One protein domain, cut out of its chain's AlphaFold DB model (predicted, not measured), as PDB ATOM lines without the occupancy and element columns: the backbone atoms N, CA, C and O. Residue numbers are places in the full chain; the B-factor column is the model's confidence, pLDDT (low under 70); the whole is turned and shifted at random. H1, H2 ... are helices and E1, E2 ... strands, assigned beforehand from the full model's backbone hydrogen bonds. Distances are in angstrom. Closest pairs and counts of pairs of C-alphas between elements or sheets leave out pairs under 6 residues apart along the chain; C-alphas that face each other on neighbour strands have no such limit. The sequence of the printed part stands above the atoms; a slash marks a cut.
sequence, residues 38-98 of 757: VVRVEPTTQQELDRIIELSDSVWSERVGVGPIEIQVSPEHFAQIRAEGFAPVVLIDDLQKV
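This is residues 38 to 98 of the 757 residues of the protein "MAM domain-containing protein" of Phycisphaerales bacterium (UniProt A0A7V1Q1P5). A small three-stranded sheet has helix H2 over one face, along its strands, while H1 grazes the sheet and comes close to H2. The loop of residues 55 to 68 passes the E2 edge, where residues 58 to 59 pair with E2, and short H3 lies at the far end from H1. The printed part has 61 residues, in the order E1 H1 E2 H2 E3 H3; the sheet, E2 - E1 - E3, is antiparallel, and the class is mixed, helices and strands. It is compact, with a radius of gyration of the C-alphas of 10.5 A and spans of 33 by 26 by 17 A.

Start at E1, residues 38 to 41, the inner strand. Beside it find E2, residues 69 to 73, antiparallel at 136 degrees, with N 39 and O 71 2.9 A apart. On its other side is E3, residues 89 to 92, antiparallel at 161 degrees, with N 40 and O 89 2.8 A apart. H2, residues 75 to 83, is on the sheet over E2 and E1 at a height of 10.2 A, along the strands at 16 degrees to E1 on the local plane. E2, H2 and E3 form a split strand-helix-strand unit, two strands running the same way with E1 between them, and its crossover is right-handed. H1, residues 46 to 54, only grazes the sheet with residues 48 to 53. H1 and H2 are close but not clearly touching, their closest C-alphas, Ile 52 and Ile 81, 7.4 A apart. H3, residues 95 to 98, is apart from H1, H2 and E2. Every O i to N i+4 pair is within hydrogen-bond range in H1 and H2; H3 is too short for one.

Find C-alpha 38 at (200.479, 220.995, 214.821), where E1 begins its 9.9 A. H1 starts at (180.191, 222.018, 219.890) and spans 12.2 A, E2 12.1 A, H2 12.4 A and E3 9.3 A. H3, 5.2 A, ends at C-alpha 98, (209.938, 223.794, 210.449).

The farthest C-alphas, Thr 45 and Lys 97, are 33.0 A apart. The printed part has no cut; the link from H1 to E2 is long, the others tight. No printed residue has a pLDDT under 70.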
ATOM      1  N   VAL A  38     201.730 220.885 215.573       96.94
ATOM      2  CA  VAL A  38     200.479 220.995 214.821       96.94
ATOM      3  C   VAL A  38     199.823 219.630 214.867       96.94
ATOM      4  O   VAL A  38     200.446 218.622 214.522       96.94
ATOM      5  N   VAL A  39     198.588 219.584 215.345       96.69
ATOM      6  CA  VAL A  39     197.845 218.341 215.541       96.69
ATOM      7  C   VAL A  39     196.458 218.468 214.945       96.69
ATOM      8  O   VAL A  39     195.887 219.553 214.946       96.69
ATOM      9  N   ARG A  40     195.910 217.356 214.464       95.88
ATOM     10  CA  ARG A  40     194.507 217.242 214.083       95.88
ATOM     11  C   ARG A  40     193.719 216.617 215.222       95.88
ATOM     12  O   ARG A  40     194.109 215.566 215.730       95.88
ATOM     13  N   VAL A  41     192.623 217.251 215.607       95.31
ATOM     14  CA  VAL A  41     191.656 216.752 216.590       95.31
ATOM     15  C   VAL A  41     190.288 216.690 215.928       95.31
ATOM     16  O   VAL A  41     189.999 217.502 215.058       95.31
ATOM     17  N   GLU A  42     189.451 215.738 216.326       94.88
ATOM     18  CA  GLU A  42     188.099 215.556 215.788       94.88
ATOM     19  C   GLU A  42     187.061 215.764 216.900       94.88
ATOM     20  O   GLU A  42     186.585 214.786 217.477       94.88
ATOM     21  N   PRO A  43     186.737 217.020 217.270       92.31
ATOM     22  CA  PRO A  43     185.588 217.298 218.123       92.31
ATOM     23  C   PRO A  43     184.302 216.800 217.457       92.31
ATOM     24  O   PRO A  43     184.040 217.092 216.291       92.31
ATOM     25  N   THR A  44     183.487 216.075 218.214       93.38
ATOM     26  CA  THR A  44     182.197 215.508 217.788       93.38
ATOM     27  C   THR A  44     181.003 216.333 218.261       93.38
ATOM     28  O   THR A  44     179.887 216.161 217.774       93.38
ATOM     29  N   THR A  45     181.228 217.270 219.186       91.88
ATOM     30  CA  THR A  45     180.211 218.194 219.700       91.88
ATOM     31  C   THR A  45     180.727 219.630 219.711       91.88
ATOM     32  O   THR A  45     181.936 219.869 219.734       91.88
ATOM     33  N   GLN A  46     179.816 220.607 219.755       86.06
ATOM     34  CA  GLN A  46     180.191 222.018 219.890       86.06
ATOM     35  C   GLN A  46     180.982 222.281 221.181       86.06
ATOM     36  O   GLN A  46     181.933 223.050 221.171       86.06
ATOM     37  N   GLN A  47     180.641 221.599 222.279       91.62
ATOM     38  CA  GLN A  47     181.354 221.745 223.551       91.62
ATOM     39  C   GLN A  47     182.806 221.258 223.451       91.62
ATOM     40  O   GLN A  47     183.709 221.886 224.000       91.62
ATOM     41  N   GLU A  48     183.036 220.146 222.748       94.38
ATOM     42  CA  GLU A  48     184.387 219.658 222.467       94.38
ATOM     43  C   GLU A  48     185.150 220.626 221.562       94.38
ATOM     44  O   GLU A  48     186.313 220.910 221.832       94.38
ATOM     45  N   LEU A  49     184.503 221.169 220.527       89.81
ATOM     46  CA  LEU A  49     185.111 222.165 219.644       89.81
ATOM     47  C   LEU A  49     185.537 223.415 220.420       89.81
ATOM     48  O   LEU A  49     186.696 223.814 220.328       89.81
ATOM     49  N   ASP A  50     184.636 223.995 221.213       88.12
ATOM     50  CA  ASP A  50     184.917 225.175 222.035       88.12
ATOM     51  C   ASP A  50     186.087 224.903 222.987       88.12
ATOM     52  O   ASP A  50     186.987 225.734 223.134       88.12
ATOM     53  N   ARG A  51     186.121 223.702 223.582       93.44
ATOM     54  CA  ARG A  51     187.207 223.286 224.468       93.44
ATOM     55  C   ARG A  51     188.539 223.142 223.736       93.44
ATOM     56  O   ARG A  51     189.568 223.565 224.254       93.44
ATOM     57  N   ILE A  52     188.540 222.566 222.537       93.31
ATOM     58  CA  ILE A  52     189.753 222.445 221.727       93.31
ATOM     59  C   ILE A  52     190.250 223.816 221.258       93.31
ATOM     60  O   ILE A  52     191.456 224.046 221.270       93.31
ATOM     61  N   ILE A  53     189.352 224.736 220.895       89.62
ATOM     62  CA  ILE A  53     189.715 226.116 220.546       89.62
ATOM     63  C   ILE A  53     190.345 226.819 221.752       89.62
ATOM     64  O   ILE A  53     191.389 227.450 221.597       89.62
ATOM     65  N   GLU A  54     189.771 226.670 222.949       90.38
ATOM     66  CA  GLU A  54     190.327 227.227 224.193       90.38
ATOM     67  C   GLU A  54     191.740 226.697 224.488       90.38
ATOM     68  O   GLU A  54     192.601 227.443 224.949       90.38
ATOM     69  N   LEU A  55     191.988 225.418 224.195       92.81
ATOM     70  CA  LEU A  55     193.290 224.771 224.366       92.81
ATOM     71  C   LEU A  55     194.230 224.958 223.165       92.81
ATOM     72  O   LEU A  55     195.345 224.439 223.179       92.81
ATOM     73  N   SER A  56     193.813 225.662 222.114       91.94
ATOM     74  CA  SER A  56     194.659 225.924 220.950       91.94
ATOM     75  C   SER A  56     195.457 227.215 221.129       91.94
ATOM     76  O   SER A  56     194.926 228.238 221.550       91.94
ATOM     77  N   ASP A  57     196.742 227.192 220.768       91.38
ATOM     78  CA  ASP A  57     197.549 228.415 220.666       91.38
ATOM     79  C   ASP A  57     197.246 229.162 219.357       91.38
ATOM     80  O   ASP A  57     197.341 230.385 219.288       91.38
ATOM     81  N   SER A  58     196.887 228.427 218.300       90.62
ATOM     82  CA  SER A  58     196.362 228.980 217.049       90.62
ATOM     83  C   SER A  58     195.578 227.907 216.297       90.62
ATOM     84  O   SER A  58     196.000 226.751 216.243       90.62
ATOM     85  N   VAL A  59     194.471 228.278 215.658       88.69
ATOM     86  CA  VAL A  59     193.757 227.384 214.736       88.69
ATOM     87  C   VAL A  59     194.370 227.517 213.342       88.69
ATOM     88  O   VAL A  59     194.569 228.623 212.827       88.69
ATOM     89  N   TRP A  60     194.732 226.376 212.761       90.06
ATOM     90  CA  TRP A  60     195.371 226.284 211.445       90.06
ATOM     91  C   TRP A  60     194.414 225.814 210.358       90.06
ATOM     92  O   TRP A  60     194.610 226.159 209.200       90.06
ATOM     93  N   SER A  61     193.380 225.073 210.749       80.94
ATOM     94  CA  SER A  61     192.322 224.602 209.861       80.94
ATOM     95  C   SER A  61     191.778 225.691 208.947       80.94
ATOM     96  O   SER A  61     191.450 226.789 209.394       80.94
ATOM     97  N   GLU A  62     191.534 225.293 207.707       71.88
ATOM     98  CA  GLU A  62     190.711 225.999 206.725       71.88
ATOM     99  C   GLU A  62     189.260 226.216 207.176       71.88
ATOM    100  O   GLU A  62     188.557 227.003 206.562       71.88
ATOM    101  N   ARG A  63     188.808 225.551 208.250       73.12
ATOM    102  CA  ARG A  63     187.464 225.682 208.822       73.12
ATOM    103  C   ARG A  63     187.456 225.630 210.344       73.12
ATOM    104  O   ARG A  63     188.280 224.952 210.951       73.12
ATOM    105  N   VAL A  64     186.469 226.274 210.963       72.19
ATOM    106  CA  VAL A  64     186.211 226.163 212.407       72.19
ATOM    107  C   VAL A  64     184.803 225.611 212.611       72.19
ATOM    108  O   VAL A  64     183.824 226.334 212.459       72.19
ATOM    109  N   GLY A  65     184.704 224.319 212.925       76.12
ATOM    110  CA  GLY A  65     183.439 223.599 213.070       76.12
ATOM    111  C   GLY A  65     183.640 222.196 213.646       76.12
ATOM    112  O   GLY A  65     184.775 221.742 213.800       76.12
ATOM    113  N   VAL A  66     182.538 221.525 213.995       81.38
ATOM    114  CA  VAL A  66     182.558 220.118 214.437       81.38
ATOM    115  C   VAL A  66     183.130 219.247 213.311       81.38
ATOM    116  O   VAL A  66     182.849 219.478 212.135       81.38
ATOM    117  N   GLY A  67     183.941 218.250 213.667       87.50
ATOM    118  CA  GLY A  67     184.750 217.466 212.731       87.50
ATOM    119  C   GLY A  67     186.242 217.811 212.811       87.50
ATOM    120  O   GLY A  67     186.662 218.520 213.723       87.50
ATOM    121  N   PRO A  68     187.081 217.292 211.896       89.50
ATOM    122  CA  PRO A  68     188.527 217.447 212.001       89.50
ATOM    123  C   PRO A  68     188.957 218.912 211.929       89.50
ATOM    124  O   PRO A  68     188.609 219.617 210.979       89.50
ATOM    125  N   ILE A  69     189.762 219.310 212.917       90.75
ATOM    126  CA  ILE A  69     190.433 220.601 213.017       90.75
ATOM    127  C   ILE A  69     191.927 220.418 213.314       90.75
ATOM    128  O   ILE A  69     192.336 219.703 214.225       90.75
ATOM    129  N   GLU A  70     192.761 221.071 212.521       93.69
ATOM    130  CA  GLU A  70     194.183 221.288 212.731       93.69
ATOM    131  C   GLU A  70     194.425 222.521 213.612       93.69
ATOM    132  O   GLU A  70     193.942 223.627 213.335       93.69
ATOM    133  N   ILE A  71     195.197 222.325 214.677       94.12
ATOM    134  CA  ILE A  71     195.540 223.340 215.670       94.12
ATOM    135  C   ILE A  71     197.037 223.304 215.968       94.12
ATOM    136  O   ILE A  71     197.656 222.240 216.019       94.12
ATOM    137  N   GLN A  72     197.609 224.475 216.207       95.50
ATOM    138  CA  GLN A  72     198.902 224.631 216.851       95.50
ATOM    139  C   GLN A  72     198.709 224.601 218.364       95.50
ATOM    140  O   GLN A  72     197.875 225.327 218.903       95.50
ATOM    141  N   VAL A  73     199.514 223.789 219.042       96.88
ATOM    142  CA  VAL A  73     199.449 223.595 220.492       96.88
ATOM    143  C   VAL A  73     200.840 223.570 221.109       96.88
ATOM    144  O   VAL A  73     201.767 222.940 220.592       96.88
ATOM    145  N   SER A  74     200.983 224.242 222.243       97.19
ATOM    146  CA  SER A  74     202.150 224.190 223.112       97.19
ATOM    147  C   SER A  74     202.304 222.793 223.739       97.19
ATOM    148  O   SER A  74     201.346 222.011 223.776       97.19
ATOM    149  N   PRO A  75     203.492 222.440 224.269       97.75
ATOM    150  CA  PRO A  75     203.681 221.172 224.977       97.75
ATOM    151  C   PRO A  75     202.687 220.948 226.129       97.75
ATOM    152  O   PRO A  75     202.257 219.816 226.355       97.75
ATOM    153  N   GLU A  76     202.322 222.017 226.843       97.50
ATOM    154  CA  GLU A  76     201.371 221.976 227.957       97.50
ATOM    155  C   GLU A  76     199.949 221.709 227.460       97.50
ATOM    156  O   GLU A  76     199.316 220.747 227.899       97.50
ATOM    157  N   HIS A  77     199.485 222.487 226.481       97.56
ATOM    158  CA  HIS A  77     198.158 222.306 225.898       97.56
ATOM    159  C   HIS A  77     198.000 220.938 225.230       97.56
ATOM    160  O   HIS A  77     196.977 220.280 225.399       97.56
ATOM    161  N   PHE A  78     199.030 220.438 224.543       97.62
ATOM    162  CA  PHE A  78     199.004 219.091 223.972       97.62
ATOM    163  C   PHE A  78     198.837 218.007 225.049       97.62
ATOM    164  O   PHE A  78     198.052 217.069 224.877       97.62
ATOM    165  N   ALA A  79     199.548 218.131 226.175       97.19
ATOM    166  CA  ALA A  79     199.398 217.211 227.299       97.19
ATOM    167  C   ALA A  79     197.990 217.290 227.909       97.19
ATOM    168  O   ALA A  79     197.419 216.255 228.258       97.19
ATOM    169  N   GLN A  80     197.414 218.491 227.988       97.44
ATOM    170  CA  GLN A  80     196.063 218.713 228.490       97.44
ATOM    171  C   GLN A  80     194.988 218.117 227.574       97.44
ATOM    172  O   GLN A  80     194.146 217.364 228.053       97.44
ATOM    173  N   ILE A  81     195.071 218.349 226.260       96.31
ATOM    174  CA  ILE A  81     194.178 217.742 225.260       96.31
ATOM    175  C   ILE A  81     194.178 216.212 225.404       96.31
ATOM    176  O   ILE A  81     193.125 215.580 225.449       96.31
ATOM    177  N   ARG A  82     195.359 215.597 225.561       96.94
ATOM    178  CA  ARG A  82     195.486 214.148 225.799       96.94
ATOM    179  C   ARG A  82     194.884 213.704 227.134       96.94
ATOM    180  O   ARG A  82     194.306 212.622 227.201       96.94
ATOM    181  N   ALA A  83     195.056 214.493 228.192       97.19
ATOM    182  CA  ALA A  83     194.529 214.186 229.520       97.19
ATOM    183  C   ALA A  83     192.996 214.277 229.579       97.19
ATOM    184  O   ALA A  83     192.376 213.524 230.326       97.19
ATOM    185  N   GLU A  84     192.395 215.146 228.766       96.62
ATOM    186  CA  GLU A  84     190.941 215.308 228.635       96.62
ATOM    187  C   GLU A  84     190.284 214.227 227.755       96.62
ATOM    188  O   GLU A  84     189.069 214.220 227.590       96.62
ATOM    189  N   GLY A  85     191.062 213.259 227.256       95.50
ATOM    190  CA  GLY A  85     190.553 212.090 226.534       95.50
ATOM    191  C   GLY A  85     190.495 212.254 225.016       95.50
ATOM    192  O   GLY A  85     190.157 211.295 224.323       95.50
ATOM    193  N   PHE A  86     190.887 213.413 224.483       96.06
ATOM    194  CA  PHE A  86     191.003 213.606 223.041       96.06
ATOM    195  C   PHE A  86     192.174 212.797 222.464       96.06
ATOM    196  O   PHE A  86     193.222 212.618 223.097       96.06
ATOM    197  N   ALA A  87     192.019 212.343 221.220       94.50
ATOM    198  CA  ALA A  87     193.014 211.560 220.489       94.50
ATOM    199  C   ALA A  87     193.645 212.372 219.335       94.50
ATOM    200  O   ALA A  87     193.373 212.084 218.171       94.50
ATOM    201  N   PRO A  88     194.489 213.388 219.618       96.19
ATOM    202  CA  PRO A  88     195.117 214.203 218.587       96.19
ATOM    203  C   PRO A  88     196.058 213.370 217.708       96.19
ATOM    204  O   PRO A  88     196.934 212.658 218.214       96.19
ATOM    205  N   VAL A  89     195.924 213.524 216.393       97.06
ATOM    206  CA  VAL A  89     196.869 213.029 215.386       97.06
ATOM    207  C   VAL A  89     197.952 214.085 215.193       97.06
ATOM    208  O   VAL A  89     197.664 215.212 214.802       97.06
ATOM    209  N   VAL A  90     199.209 213.746 215.471       97.25
ATOM    210  CA  VAL A  90     200.326 214.689 215.311       97.25
ATOM    211  C   VAL A  90     200.680 214.825 213.831       97.25
ATOM    212  O   VAL A  90     201.073 213.846 213.202       97.25
ATOM    213  N   LEU A  91     200.559 216.041 213.295       96.12
ATOM    214  CA  LEU A  91     200.908 216.379 211.913       96.12
ATOM    215  C   LEU A  91     202.332 216.940 211.824       96.12
ATOM    216  O   LEU A  91     203.103 216.556 210.951       96.12
ATOM    217  N   ILE A  92     202.692 217.820 212.763       96.56
ATOM    218  CA  ILE A  92     204.046 218.344 212.958       96.56
ATOM    219  C   ILE A  92     204.407 218.143 214.428       96.56
ATOM    220  O   ILE A  92     203.743 218.691 215.306       96.56
ATOM    221  N   ASP A  93     205.459 217.371 214.702       96.75
ATOM    222  CA  ASP A  93     205.884 217.063 216.079       96.75
ATOM    223  C   ASP A  93     206.726 218.173 216.731       96.75
ATOM    224  O   ASP A  93     206.771 218.284 217.955       96.75
ATOM    225  N   ASP A  94     207.395 218.998 215.926       96.56
ATOM    226  CA  ASP A  94     208.206 220.110 216.420       96.56
ATOM    227  C   ASP A  94     208.194 221.262 215.415       96.56
ATOM    228  O   ASP A  94     208.913 221.260 214.409       96.56
ATOM    229  N   LEU A  95     207.335 222.240 215.687       96.62
ATOM    230  CA  LEU A  95     207.115 223.390 214.822       96.62
ATOM    231  C   LEU A  95     208.369 224.266 214.703       96.62
ATOM    232  O   LEU A  95     208.614 224.849 213.646       96.62
ATOM    233  N   GLN A  96     209.229 224.300 215.726       97.06
ATOM    234  CA  GLN A  96     210.477 225.052 215.643       97.06
ATOM    235  C   GLN A  96     211.421 224.494 214.576       97.06
ATOM    236  O   GLN A  96     212.095 225.273 213.910       97.06
ATOM    237  N   LYS A  97     211.436 223.177 214.340       96.44
ATOM    238  CA  LYS A  97     212.258 222.585 213.268       96.44
ATOM    239  C   LYS A  97     211.799 223.012 211.877       96.44
ATOM    240  O   LYS A  97     212.628 223.126 210.978       96.44
ATOM    241  N   VAL A  98     210.500 223.258 211.699       95.94
ATOM    242  CA  VAL A  98     209.938 223.794 210.449       95.94
ATOM    243  C   VAL A  98     210.448 225.218 210.223       95.94
ATOM    244  O   VAL A  98     210.964 225.516 209.147       95.94
TER     245      VAL A  98